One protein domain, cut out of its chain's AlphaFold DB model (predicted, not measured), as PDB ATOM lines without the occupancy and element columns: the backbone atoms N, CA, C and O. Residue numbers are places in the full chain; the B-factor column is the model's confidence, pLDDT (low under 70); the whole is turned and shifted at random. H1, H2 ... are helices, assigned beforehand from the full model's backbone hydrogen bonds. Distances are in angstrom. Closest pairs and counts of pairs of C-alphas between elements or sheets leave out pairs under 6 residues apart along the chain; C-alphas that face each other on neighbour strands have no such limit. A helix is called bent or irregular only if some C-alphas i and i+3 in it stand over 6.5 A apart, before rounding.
ATOM      1  N   SER A   2      19.316  94.792  15.636       51.84
ATOM      2  CA  SER A   2      19.400  95.222  17.031       51.84
ATOM      3  C   SER A   2      20.702  94.697  17.632       51.84
ATOM      4  O   SER A   2      20.949  93.491  17.656       51.84
ATOM      5  N   ALA A   3      21.550  95.618  18.091       61.12
ATOM      6  CA  ALA A   3      22.693  95.300  18.945       61.12
ATOM      7  C   ALA A   3      22.256  94.448  20.156       61.12
ATOM      8  O   ALA A   3      23.022  93.632  20.659       61.12
ATOM      9  N   ASP A   4      20.984  94.573  20.531       78.62
ATOM     10  CA  ASP A   4      20.317  93.861  21.612       78.62
ATOM     11  C   ASP A   4      20.333  92.336  21.446       78.62
ATOM     12  O   ASP A   4      20.583  91.634  22.421       78.62
ATOM     13  N   ALA A   5      20.120  91.802  20.233       85.88
ATOM     14  CA  ALA A   5      20.056  90.349  20.025       85.88
ATOM     15  C   ALA A   5      21.424  89.678  20.223       85.88
ATOM     16  O   ALA A   5      21.521  88.610  20.825       85.88
ATOM     17  N   TRP A   6      22.489  90.323  19.743       92.62
ATOM     18  CA  TRP A   6      23.848  89.836  19.962       92.62
ATOM     19  C   TRP A   6      24.268  89.988  21.422       92.62
ATOM     20  O   TRP A   6      24.757  89.031  22.009       92.62
ATOM     21  N   ALA A   7      24.042  91.158  22.027       92.00
ATOM     22  CA  ALA A   7      24.412  91.396  23.419       92.00
ATOM     23  C   ALA A   7      23.705  90.420  24.377       92.00
ATOM     24  O   ALA A   7      24.312  89.945  25.333       92.00
ATOM     25  N   GLU A   8      22.441  90.081  24.109       92.25
ATOM     26  CA  GLU A   8      21.726  89.043  24.854       92.25
ATOM     27  C   GLU A   8      22.324  87.652  24.635       92.25
ATOM     28  O   GLU A   8      22.483  86.895  25.590       92.25
ATOM     29  N   CYS A   9      22.719  87.324  23.401       93.50
ATOM     30  CA  CYS A   9      23.424  86.079  23.114       93.50
ATOM     31  C   CYS A   9      24.742  85.988  23.899       93.50
ATOM     32  O   CYS A   9      24.986  84.977  24.550       93.50
ATOM     33  N   VAL A  10      25.556  87.048  23.902       95.25
ATOM     34  CA  VAL A  10      26.823  87.096  24.650       95.25
ATOM     35  C   VAL A  10      26.589  86.845  26.138       95.25
ATOM     36  O   VAL A  10      27.218  85.950  26.696       95.25
ATOM     37  N   ARG A  11      25.635  87.556  26.756       95.25
ATOM     38  CA  ARG A  11      25.286  87.367  28.175       95.25
ATOM     39  C   ARG A  11      24.806  85.952  28.473       95.25
ATOM     40  O   ARG A  11      25.232  85.341  29.445       95.25
ATOM     41  N   ARG A  12      23.922  85.409  27.631       93.94
ATOM     42  CA  ARG A  12      23.378  84.054  27.794       93.94
ATOM     43  C   ARG A  12      24.472  82.985  27.772       93.94
ATOM     44  O   ARG A  12      24.339  81.975  28.458       93.94
ATOM     45  N   TRP A  13      25.509  83.191  26.967       94.25
ATOM     46  CA  TRP A  13      26.637  82.271  26.828       94.25
ATOM     47  C   TRP A  13      27.813  82.594  27.763       94.25
ATOM     48  O   TRP A  13      28.767  81.821  27.791       94.25
ATOM     49  N   GLY A  14      27.760  83.692  28.529       94.00
ATOM     50  CA  GLY A  14      28.861  84.139  29.390       94.00
ATOM     51  C   GLY A  14      30.147  84.437  28.611       94.00
ATOM     52  O   GLY A  14      31.243  84.116  29.072       94.00
ATOM     53  N   ALA A  15      30.010  84.957  27.388       93.88
ATOM     54  CA  ALA A  15      31.104  85.125  26.433       93.88
ATOM     55  C   ALA A  15      31.628  86.570  26.352       93.88
ATOM     56  O   ALA A  15      32.225  86.952  25.347       93.88
ATOM     57  N   GLU A  16      31.415  87.397  27.379       92.69
ATOM     58  CA  GLU A  16      31.823  88.811  27.398       92.69
ATOM     59  C   GLU A  16      33.334  89.005  27.174       92.69
ATOM     60  O   GLU A  16      33.764  90.060  26.711       92.69
ATOM     61  N   GLY A  17      34.144  87.988  27.491       90.81
ATOM     62  CA  GLY A  17      35.590  87.967  27.256       90.81
ATOM     63  C   GLY A  17      36.040  87.266  25.968       90.81
ATOM     64  O   GLY A  17      37.226  87.323  25.655       90.81
ATOM     65  N   ASP A  18      35.136  86.609  25.232       95.31
ATOM     66  CA  ASP A  18      35.449  85.843  24.015       95.31
ATOM     67  C   ASP A  18      34.299  85.888  22.988       95.31
ATOM     68  O   ASP A  18      33.741  84.877  22.552       95.31
ATOM     69  N   GLU A  19      33.925  87.102  22.575       95.00
ATOM     70  CA  GLU A  19      32.905  87.286  21.535       95.00
ATOM     71  C   GLU A  19      33.317  86.672  20.186       95.00
ATOM     72  O   GLU A  19      32.453  86.282  19.401       95.00
ATOM     73  N   ALA A  20      34.621  86.591  19.898       94.75
ATOM     74  CA  ALA A  20      35.135  86.042  18.645       94.75
ATOM     75  C   ALA A  20      34.984  84.515  18.586       94.75
ATOM     76  O   ALA A  20      34.531  83.996  17.564       94.75
ATOM     77  N   GLY A  21      35.300  83.806  19.676       96.94
ATOM     78  CA  GLY A  21      35.057  82.371  19.804       96.94
ATOM     79  C   GLY A  21      33.570  82.035  19.710       96.94
ATOM     80  O   GLY A  21      33.184  81.155  18.935       96.94
ATOM     81  N   LEU A  22      32.715  82.807  20.397       97.69
ATOM     82  CA  LEU A  22      31.259  82.672  20.283       97.69
ATOM     83  C   LEU A  22      30.774  82.906  18.842       97.69
ATOM     84  O   LEU A  22      29.963  82.133  18.332       97.69
ATOM     85  N   ALA A  23      31.277  83.943  18.165       97.50
ATOM     86  CA  ALA A  23      30.916  84.228  16.778       97.50
ATOM     87  C   ALA A  23      31.320  83.094  15.825       97.50
ATOM     88  O   ALA A  23      30.545  82.756  14.932       97.50
ATOM     89  N   GLY A  24      32.497  82.491  16.027       97.31
ATOM     90  CA  GLY A  24      32.962  81.334  15.260       97.31
ATOM     91  C   GLY A  24      32.019  80.138  15.388       97.31
ATOM     92  O   GLY A  24      31.520  79.650  14.379       97.31
ATOM     93  N   MET A  25      31.689  79.742  16.622       97.62
ATOM     94  CA  MET A  25      30.765  78.630  16.882       97.62
ATOM     95  C   MET A  25      29.388  78.865  16.247       97.62
ATOM     96  O   MET A  25      28.863  77.994  15.557       97.62
ATOM     97  N   ILE A  26      28.836  80.073  16.393       97.88
ATOM     98  CA  ILE A  26      27.539  80.425  15.797       97.88
ATOM     99  C   ILE A  26      27.583  80.363  14.263       97.88
ATOM    100  O   ILE A  26      26.594  79.989  13.632       97.88
ATOM    101  N   ALA A  27      28.699  80.763  13.649       96.88
ATOM    102  CA  ALA A  27      28.868  80.715  12.199       96.88
ATOM    103  C   ALA A  27      29.008  79.279  11.662       96.88
ATOM    104  O   ALA A  27      28.624  79.035  10.515       96.88
ATOM    105  N   ASP A  28      29.524  78.357  12.477       96.94
ATOM    106  CA  ASP A  28      29.660  76.936  12.148       96.94
ATOM    107  C   ASP A  28      28.343  76.156  12.322       96.94
ATOM    108  O   ASP A  28      28.111  75.186  11.601       96.94
ATOM    109  N   GLU A  29      27.450  76.607  13.211       96.94
ATOM    110  CA  GLU A  29      26.164  75.957  13.515       96.94
ATOM    111  C   GLU A  29      24.939  76.861  13.234       96.94
ATOM    112  O   GLU A  29      24.079  77.049  14.104       96.94
ATOM    113  N   PRO A  30      24.812  77.464  12.035       97.00
ATOM    114  CA  PRO A  30      23.817  78.507  11.783       97.00
ATOM    115  C   PRO A  30      22.376  78.038  12.013       97.00
ATOM    116  O   PRO A  30      21.557  78.825  12.479       97.00
ATOM    117  N   ASP A  31      22.063  76.770  11.744       97.19
ATOM    118  CA  ASP A  31      20.739  76.152  11.912       97.19
ATOM    119  C   ASP A  31      20.250  76.083  13.364       97.19
ATOM    120  O   ASP A  31      19.058  75.896  13.613       97.19
ATOM    121  N   ARG A  32      21.141  76.298  14.333       96.94
ATOM    122  CA  ARG A  32      20.814  76.322  15.764       96.94
ATOM    123  C   ARG A  32      20.528  77.723  16.292       96.94
ATOM    124  O   ARG A  32      20.180  77.880  17.467       96.94
ATOM    125  N   HIS A  33      20.676  78.745  15.453       96.44
ATOM    126  CA  HIS A  33      20.649  80.140  15.872       96.44
ATOM    127  C   HIS A  33      19.672  80.974  15.042       96.44
ATOM    128  O   HIS A  33      19.454  80.740  13.854       96.44
ATOM    129  N   ASP A  34      19.084  81.989  15.680       95.94
ATOM    130  CA  ASP A  34      18.275  82.985  14.979       95.94
ATOM    131  C   ASP A  34      19.142  83.754  13.975       95.94
ATOM    132  O   ASP A  34      20.280  84.134  14.270       95.94
ATOM    133  N   TRP A  35      18.595  84.027  12.793       95.75
ATOM    134  CA  TRP A  35      19.339  84.665  11.708       95.75
ATOM    135  C   TRP A  35      19.988  86.004  12.092       95.75
ATOM    136  O   TRP A  35      21.038  86.339  11.548       95.75
ATOM    137  N   ARG A  36      19.403  86.778  13.020       95.06
ATOM    138  CA  ARG A  36      19.973  88.061  13.472       95.06
ATOM    139  C   ARG A  36      21.257  87.847  14.255       95.06
ATOM    140  O   ARG A  36      22.171  88.662  14.149       95.06
ATOM    141  N   VAL A  37      21.314  86.762  15.026       96.38
ATOM    142  CA  VAL A  37      22.494  86.344  15.786       96.38
ATOM    143  C   VAL A  37      23.562  85.823  14.829       96.38
ATOM    144  O   VAL A  37      24.702  86.265  14.919       96.38
ATOM    145  N   VAL A  38      23.186  84.993  13.849       96.81
ATOM    146  CA  VAL A  38      24.106  84.516  12.798       96.81
ATOM    147  C   VAL A  38      24.698  85.682  12.004       96.81
ATOM    148  O   VAL A  38      25.912  85.776  11.850       96.81
ATOM    149  N   ASP A  39      23.877  86.632  11.555       95.25
ATOM    150  CA  ASP A  39      24.365  87.808  10.830       95.25
ATOM    151  C   ASP A  39      25.276  88.696  11.683       95.25
ATOM    152  O   ASP A  39      26.230  89.276  11.163       95.25
ATOM    153  N   ALA A  40      24.985  88.821  12.980       94.62
ATOM    154  CA  ALA A  40      25.821  89.570  13.910       94.62
ATOM    155  C   ALA A  40      27.148  88.855  14.216       94.62
ATOM    156  O   ALA A  40      28.158  89.538  14.408       94.62
ATOM    157  N   ALA A  41      27.160  87.520  14.232       96.50
ATOM    158  CA  ALA A  41      28.369  86.712  14.349       96.50
ATOM    159  C   ALA A  41      29.259  86.883  13.111       96.50
ATOM    160  O   ALA A  41      30.423  87.259  13.231       96.50
ATOM    161  N   LEU A  42      28.695  86.720  11.909       95.56
ATOM    162  CA  LEU A  42      29.423  86.895  10.648       95.56
ATOM    163  C   LEU A  42      30.045  88.295  10.512       95.56
ATOM    164  O   LEU A  42      31.150  88.426   9.993       95.56
ATOM    165  N   ASP A  43      29.378  89.334  11.020       92.62
ATOM    166  CA  ASP A  43      29.895  90.712  11.017       92.62
ATOM    167  C   ASP A  43      31.145  90.918  11.880       92.62
ATOM    168  O   ASP A  43      31.878  91.883  11.660       92.62
ATOM    169  N   ARG A  44      31.381  90.038  12.855       93.94
ATOM    170  CA  ARG A  44      32.544  90.073  13.753       93.94
ATOM    171  C   ARG A  44      33.703  89.225  13.250       93.94
ATOM    172  O   ARG A  44      34.824  89.388  13.722       93.94
ATOM    173  N   LEU A  45      33.449  88.337  12.292       96.62
ATOM    174  CA  LEU A  45      34.457  87.451  11.734       96.62
ATOM    175  C   LEU A  45      35.110  88.086  10.505       96.62
ATOM    176  O   LEU A  45      34.443  88.553   9.579       96.62
ATOM    177  N   GLY A  46      36.440  88.068  10.474       96.88
ATOM    178  CA  GLY A  46      37.215  88.424   9.290       96.88
ATOM    179  C   GLY A  46      37.254  87.268   8.292       96.88
ATOM    180  O   GLY A  46      37.418  86.107   8.663       96.88
ATOM    181  N   CYS A  47      37.130  87.571   7.004       97.00
ATOM    182  CA  CYS A  47      37.329  86.587   5.951       97.00
ATOM    183  C   CYS A  47      38.833  86.335   5.746       97.00
ATOM    184  O   CYS A  47      39.545  87.268   5.365       97.00
ATOM    185  N   PRO A  48      39.321  85.085   5.861       96.00
ATOM    186  CA  PRO A  48      40.734  84.777   5.638       96.00
ATOM    187  C   PRO A  48      41.158  84.924   4.167       96.00
ATOM    188  O   PRO A  48      42.345  84.992   3.873       96.00
ATOM    189  N   GLY A  49      40.200  84.960   3.231       96.81
ATOM    190  CA  GLY A  49      40.474  85.110   1.802       96.81
ATOM    191  C   GLY A  49      40.564  86.566   1.341       96.81
ATOM    192  O   GLY A  49      41.497  86.930   0.637       96.81
ATOM    193  N   CYS A  50      39.587  87.404   1.705       95.81
ATOM    194  CA  CYS A  50      39.501  88.786   1.211       95.81
ATOM    195  C   CYS A  50      39.734  89.863   2.280       95.81
ATOM    196  O   CYS A  50      39.603  91.043   1.967       95.81
ATOM    197  N   GLY A  51      39.994  89.495   3.538       95.12
ATOM    198  CA  GLY A  51      40.267  90.417   4.651       95.12
ATOM    199  C   GLY A  51      39.069  91.234   5.162       95.12
ATOM    200  O   GLY A  51      39.113  91.750   6.271       95.12
ATOM    201  N   GLY A  52      37.990  91.350   4.384       92.94
ATOM    202  CA  GLY A  52      36.741  92.000   4.802       92.94
ATOM    203  C   GLY A  52      35.867  91.131   5.720       92.94
ATOM    204  O   GLY A  52      36.216  89.980   5.981       92.94
ATOM    205  N   PRO A  53      34.701  91.632   6.168       93.69
ATOM    206  CA  PRO A  53      33.776  90.851   6.991       93.69
ATOM    207  C   PRO A  53      33.287  89.583   6.279       93.69
ATOM    208  O   PRO A  53      32.963  89.607   5.081       93.69
ATOM    209  N   LEU A  54      33.221  88.474   7.012       96.38
ATOM    210  CA  LEU A  54      32.854  87.168   6.478       96.38
ATOM    211  C   LEU A  54      31.439  87.194   5.874       96.38
ATOM    212  O   LEU A  54      30.500  87.768   6.419       96.38
ATOM    213  N   GLY A  55      31.287  86.602   4.688       94.06
ATOM    214  CA  GLY A  55      30.009  86.577   3.963       94.06
ATOM    215  C   GLY A  55      29.666  87.858   3.190       94.06
ATOM    216  O   GLY A  55      28.657  87.881   2.483       94.06
ATOM    217  N   ARG A  56      30.498  88.910   3.266       93.50
ATOM    218  CA  ARG A  56      30.301  90.187   2.546       93.50
ATOM    219  C   ARG A  56      31.295  90.439   1.411       93.50
ATOM    220  O   ARG A  56      31.179  91.434   0.700       93.50
ATOM    221  N   GLY A  57      32.278  89.556   1.250       93.12
ATOM    222  CA  GLY A  57      33.302  89.671   0.216       93.12
ATOM    223  C   GLY A  57      32.761  89.571  -1.218       93.12
ATOM    224  O   GLY A  57      31.585  89.238  -1.431       93.12
ATOM    225  N   PRO A  58      33.625  89.830  -2.217       93.06
ATOM    226  CA  PRO A  58      33.258  89.766  -3.629       93.06
ATOM    227  C   PRO A  58      32.739  88.377  -4.025       93.06
ATOM    228  O   PRO A  58      32.981  87.376  -3.343       93.06
ATOM    229  N   VAL A  59      32.002  88.319  -5.135       92.12
ATOM    230  CA  VAL A  59      31.592  87.050  -5.756       92.12
ATOM    231  C   VAL A  59      32.843  86.260  -6.146       92.12
ATOM    232  O   VAL A  59      33.773  86.836  -6.704       92.12
ATOM    233  N   GLY A  60      32.881  84.964  -5.820       94.25
ATOM    234  CA  GLY A  60      34.029  84.089  -6.071       94.25
ATOM    235  C   GLY A  60      35.011  83.978  -4.900       94.25
ATOM    236  O   GLY A  60      35.939  83.172  -4.947       94.25
ATOM    237  N   CYS A  61      34.826  84.746  -3.824       97.06
ATOM    238  CA  CYS A  61      35.582  84.544  -2.592       97.06
ATOM    239  C   CYS A  61      35.015  83.336  -1.833       97.06
ATOM    240  O   CYS A  61      34.026  83.472  -1.115       97.06
ATOM    241  N   ALA A  62      35.661  82.170  -1.948       97.56
ATOM    242  CA  ALA A  62      35.138  80.901  -1.428       97.56
ATOM    243  C   ALA A  62      34.691  80.924   0.056       97.56
ATOM    244  O   ALA A  62      33.590  80.442   0.331       97.56
ATOM    245  N   PRO A  63      35.442  81.508   1.022       97.00
ATOM    246  CA  PRO A  63      34.965  81.610   2.405       97.00
ATOM    247  C   PRO A  63      33.703  82.476   2.536       97.00
ATOM    248  O   PRO A  63      32.775  82.122   3.260       97.00
ATOM    249  N   CYS A  64      33.632  83.588   1.798       97.19
ATOM    250  CA  CYS A  64      32.461  84.462   1.791       97.19
ATOM    251  C   CYS A  64      31.261  83.827   1.086       97.19
ATOM    252  O   CYS A  64      30.146  83.981   1.568       97.19
ATOM    253  N   ASP A  65      31.466  83.109  -0.018       96.06
ATOM    254  CA  ASP A  65      30.405  82.371  -0.708       96.06
ATOM    255  C   ASP A  65      29.811  81.288   0.193       96.06
ATOM    256  O   ASP A  65      28.588  81.194   0.307       96.06
ATOM    257  N   ARG A  66      30.657  80.531   0.906       96.19
ATOM    258  CA  ARG A  66      30.204  79.527   1.876       96.19
ATOM    259  C   ARG A  66      29.393  80.158   3.004       96.19
ATOM    260  O   ARG A  66      28.259  79.748   3.225       96.19
ATOM    261  N   ALA A  67      29.935  81.175   3.673       96.38
ATOM    262  CA  ALA A  67      29.234  81.856   4.762       96.38
ATOM    263  C   ALA A  67      27.909  82.487   4.291       96.38
ATOM    264  O   ALA A  67      26.887  82.402   4.971       96.38
ATOM    265  N   HIS A  68      27.898  83.072   3.089       95.12
ATOM    266  CA  HIS A  68      26.687  83.618   2.479       95.12
ATOM    267  C   HIS A  68      25.660  82.543   2.094       95.12
ATOM    268  O   HIS A  68      24.469  82.832   2.084       95.12
ATOM    269  N   GLY A  69      26.079  81.322   1.769       94.19
ATOM    270  CA  GLY A  69      25.162  80.203   1.553       94.19
ATOM    271  C   GLY A  69      24.596  79.664   2.868       94.19
ATOM    272  O   GLY A  69      23.384  79.522   3.016       94.19
ATOM    273  N   TYR A  70      25.463  79.411   3.848       95.06
ATOM    274  CA  TYR A  70      25.093  78.748   5.102       95.06
ATOM    275  C   TYR A  70      24.228  79.602   6.029       95.06
ATOM    276  O   TYR A  70      23.385  79.056   6.732       95.06
ATOM    277  N   ARG A  71      24.310  80.938   5.956       94.25
ATOM    278  CA  ARG A  71      23.389  81.832   6.691       94.25
ATOM    279  C   ARG A  71      21.902  81.532   6.451       94.25
ATOM    280  O   ARG A  71      21.079  81.885   7.289       94.25
ATOM    281  N   TYR A  72      21.530  80.938   5.309       94.19
ATOM    282  CA  TYR A  72      20.129  80.632   5.005       94.19
ATOM    283  C   TYR A  72      19.595  79.428   5.787       94.19
ATOM    284  O   TYR A  72      18.378  79.296   5.893       94.19
ATOM    285  N   ALA A  73      20.474  78.612   6.378       96.44
ATOM    286  CA  ALA A  73      20.090  77.548   7.301       96.44
ATOM    287  C   ALA A  73      19.594  78.092   8.652       96.44
ATOM    288  O   ALA A  73      18.908  77.377   9.373       96.44
ATOM    289  N   ALA A  74      19.909  79.352   8.976       97.12
ATOM    290  CA  ALA A  74      19.537  79.954  10.246       97.12
ATOM    291  C   ALA A  74      18.028  80.006  10.472       97.12
ATOM    292  O   ALA A  74      17.255  80.240   9.534       97.12
ATOM    293  N   VAL A  75      17.639  79.868  11.741       96.06
ATOM    294  CA  VAL A  75      16.246  79.914  12.182       96.06
ATOM    295  C   VAL A  75      15.673  81.300  11.896       96.06
ATOM    296  O   VAL A  75      16.210  82.330  12.316       96.06
ATOM    297  N   GLU A  76      14.554  81.331  11.176       93.88
ATOM    298  CA  GLU A  76      13.784  82.550  10.943       93.88
ATOM    299  C   GLU A  76      12.644  82.635  11.954       93.88
ATOM    300  O   GLU A  76      11.662  81.906  11.853       93.88
TER     301      GLU A  76
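Overview. This is residues 2 to 76 of the 159 residues of an uncharacterized protein of Streptomyces sp. NHF165 (UniProt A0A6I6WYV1). A short helix, H3, is in the middle of the domain, with H4, the longest helix, folded back beside it on one side and H1 on the other side, while H2 crosses H3 steeply. The stretch of residues 43 to 61, with no named element, loops out from H3 and back to H4, at the end of the domain away from H1. The printed part has 75 residues with four named helices, H1, H2, H3 and H4 in chain order, and no named strand; its class is all helix. It is compact, with a radius of gyration of the C-alphas of 11.9 A, and rounded, with spans of 35 by 26 by 20 A.

Along the chain. H4, residues 62 to 73, is 17.7 A long from first to last C-alpha and ends with C-alpha 73 at (20.090, 77.548, 7.301). It is neither bent nor irregular, but only just: C-alphas 69 and 72 are 6.1 A apart. H3, residues 35 to 42, is 10.4 A long and begins with C-alpha 35 at (19.339, 84.665, 11.708). H2, residues 19 to 28, is 14.3 A long. H1, residues 3 to 13, is 15.7 A long and begins with C-alpha 3 at (22.693, 95.300, 18.945).

Arrangement. H3 is the hub and touches the three other helices. H4 touches H3 with residues 67 to 72 alone, at a shallow tilt of 19 degrees, opposite ways, and the two form a helical hairpin; the closest C-alphas are those of Val 38 and Arg 71, 6.7 A apart. H2 touches H3 at a steep tilt of 63 degrees, opposite ways, with the C-alphas of Ala 23 and Ala 41 closest, at 4.3 A. H1 touches H3 and is about perpendicular to it, at 81 degrees; the closest C-alphas are those of Trp 6 and Val 37, 5.6 A apart. The helix packing is mostly crossed, only just, with 1 of the 3 touching pairs at a shallow tilt. H2 is close to but not clearly touching H1, with the C-alphas of Val 10 and Glu 19 closest at 6.8 A, and likewise H4, with those of Ala 27 and Ala 67 closest at 7.5 A. H1 and H4 are apart. Every O i to N i+4 pair is within hydrogen-bond range in H1, H2 and H3; in H4, 6 of 8 are.

Size, cuts and confidence. The two C-alphas farthest apart are those of Gly 14 and Gly 60, at 35.8 A. The printed part has no cut. The link from H3 to H4 is long, with 19 residues; that from H1 to H2 is tight, and that from H2 to H3 is short. The mean pLDDT of the printed part is 93.9, and residues 2 to 3 are under 70.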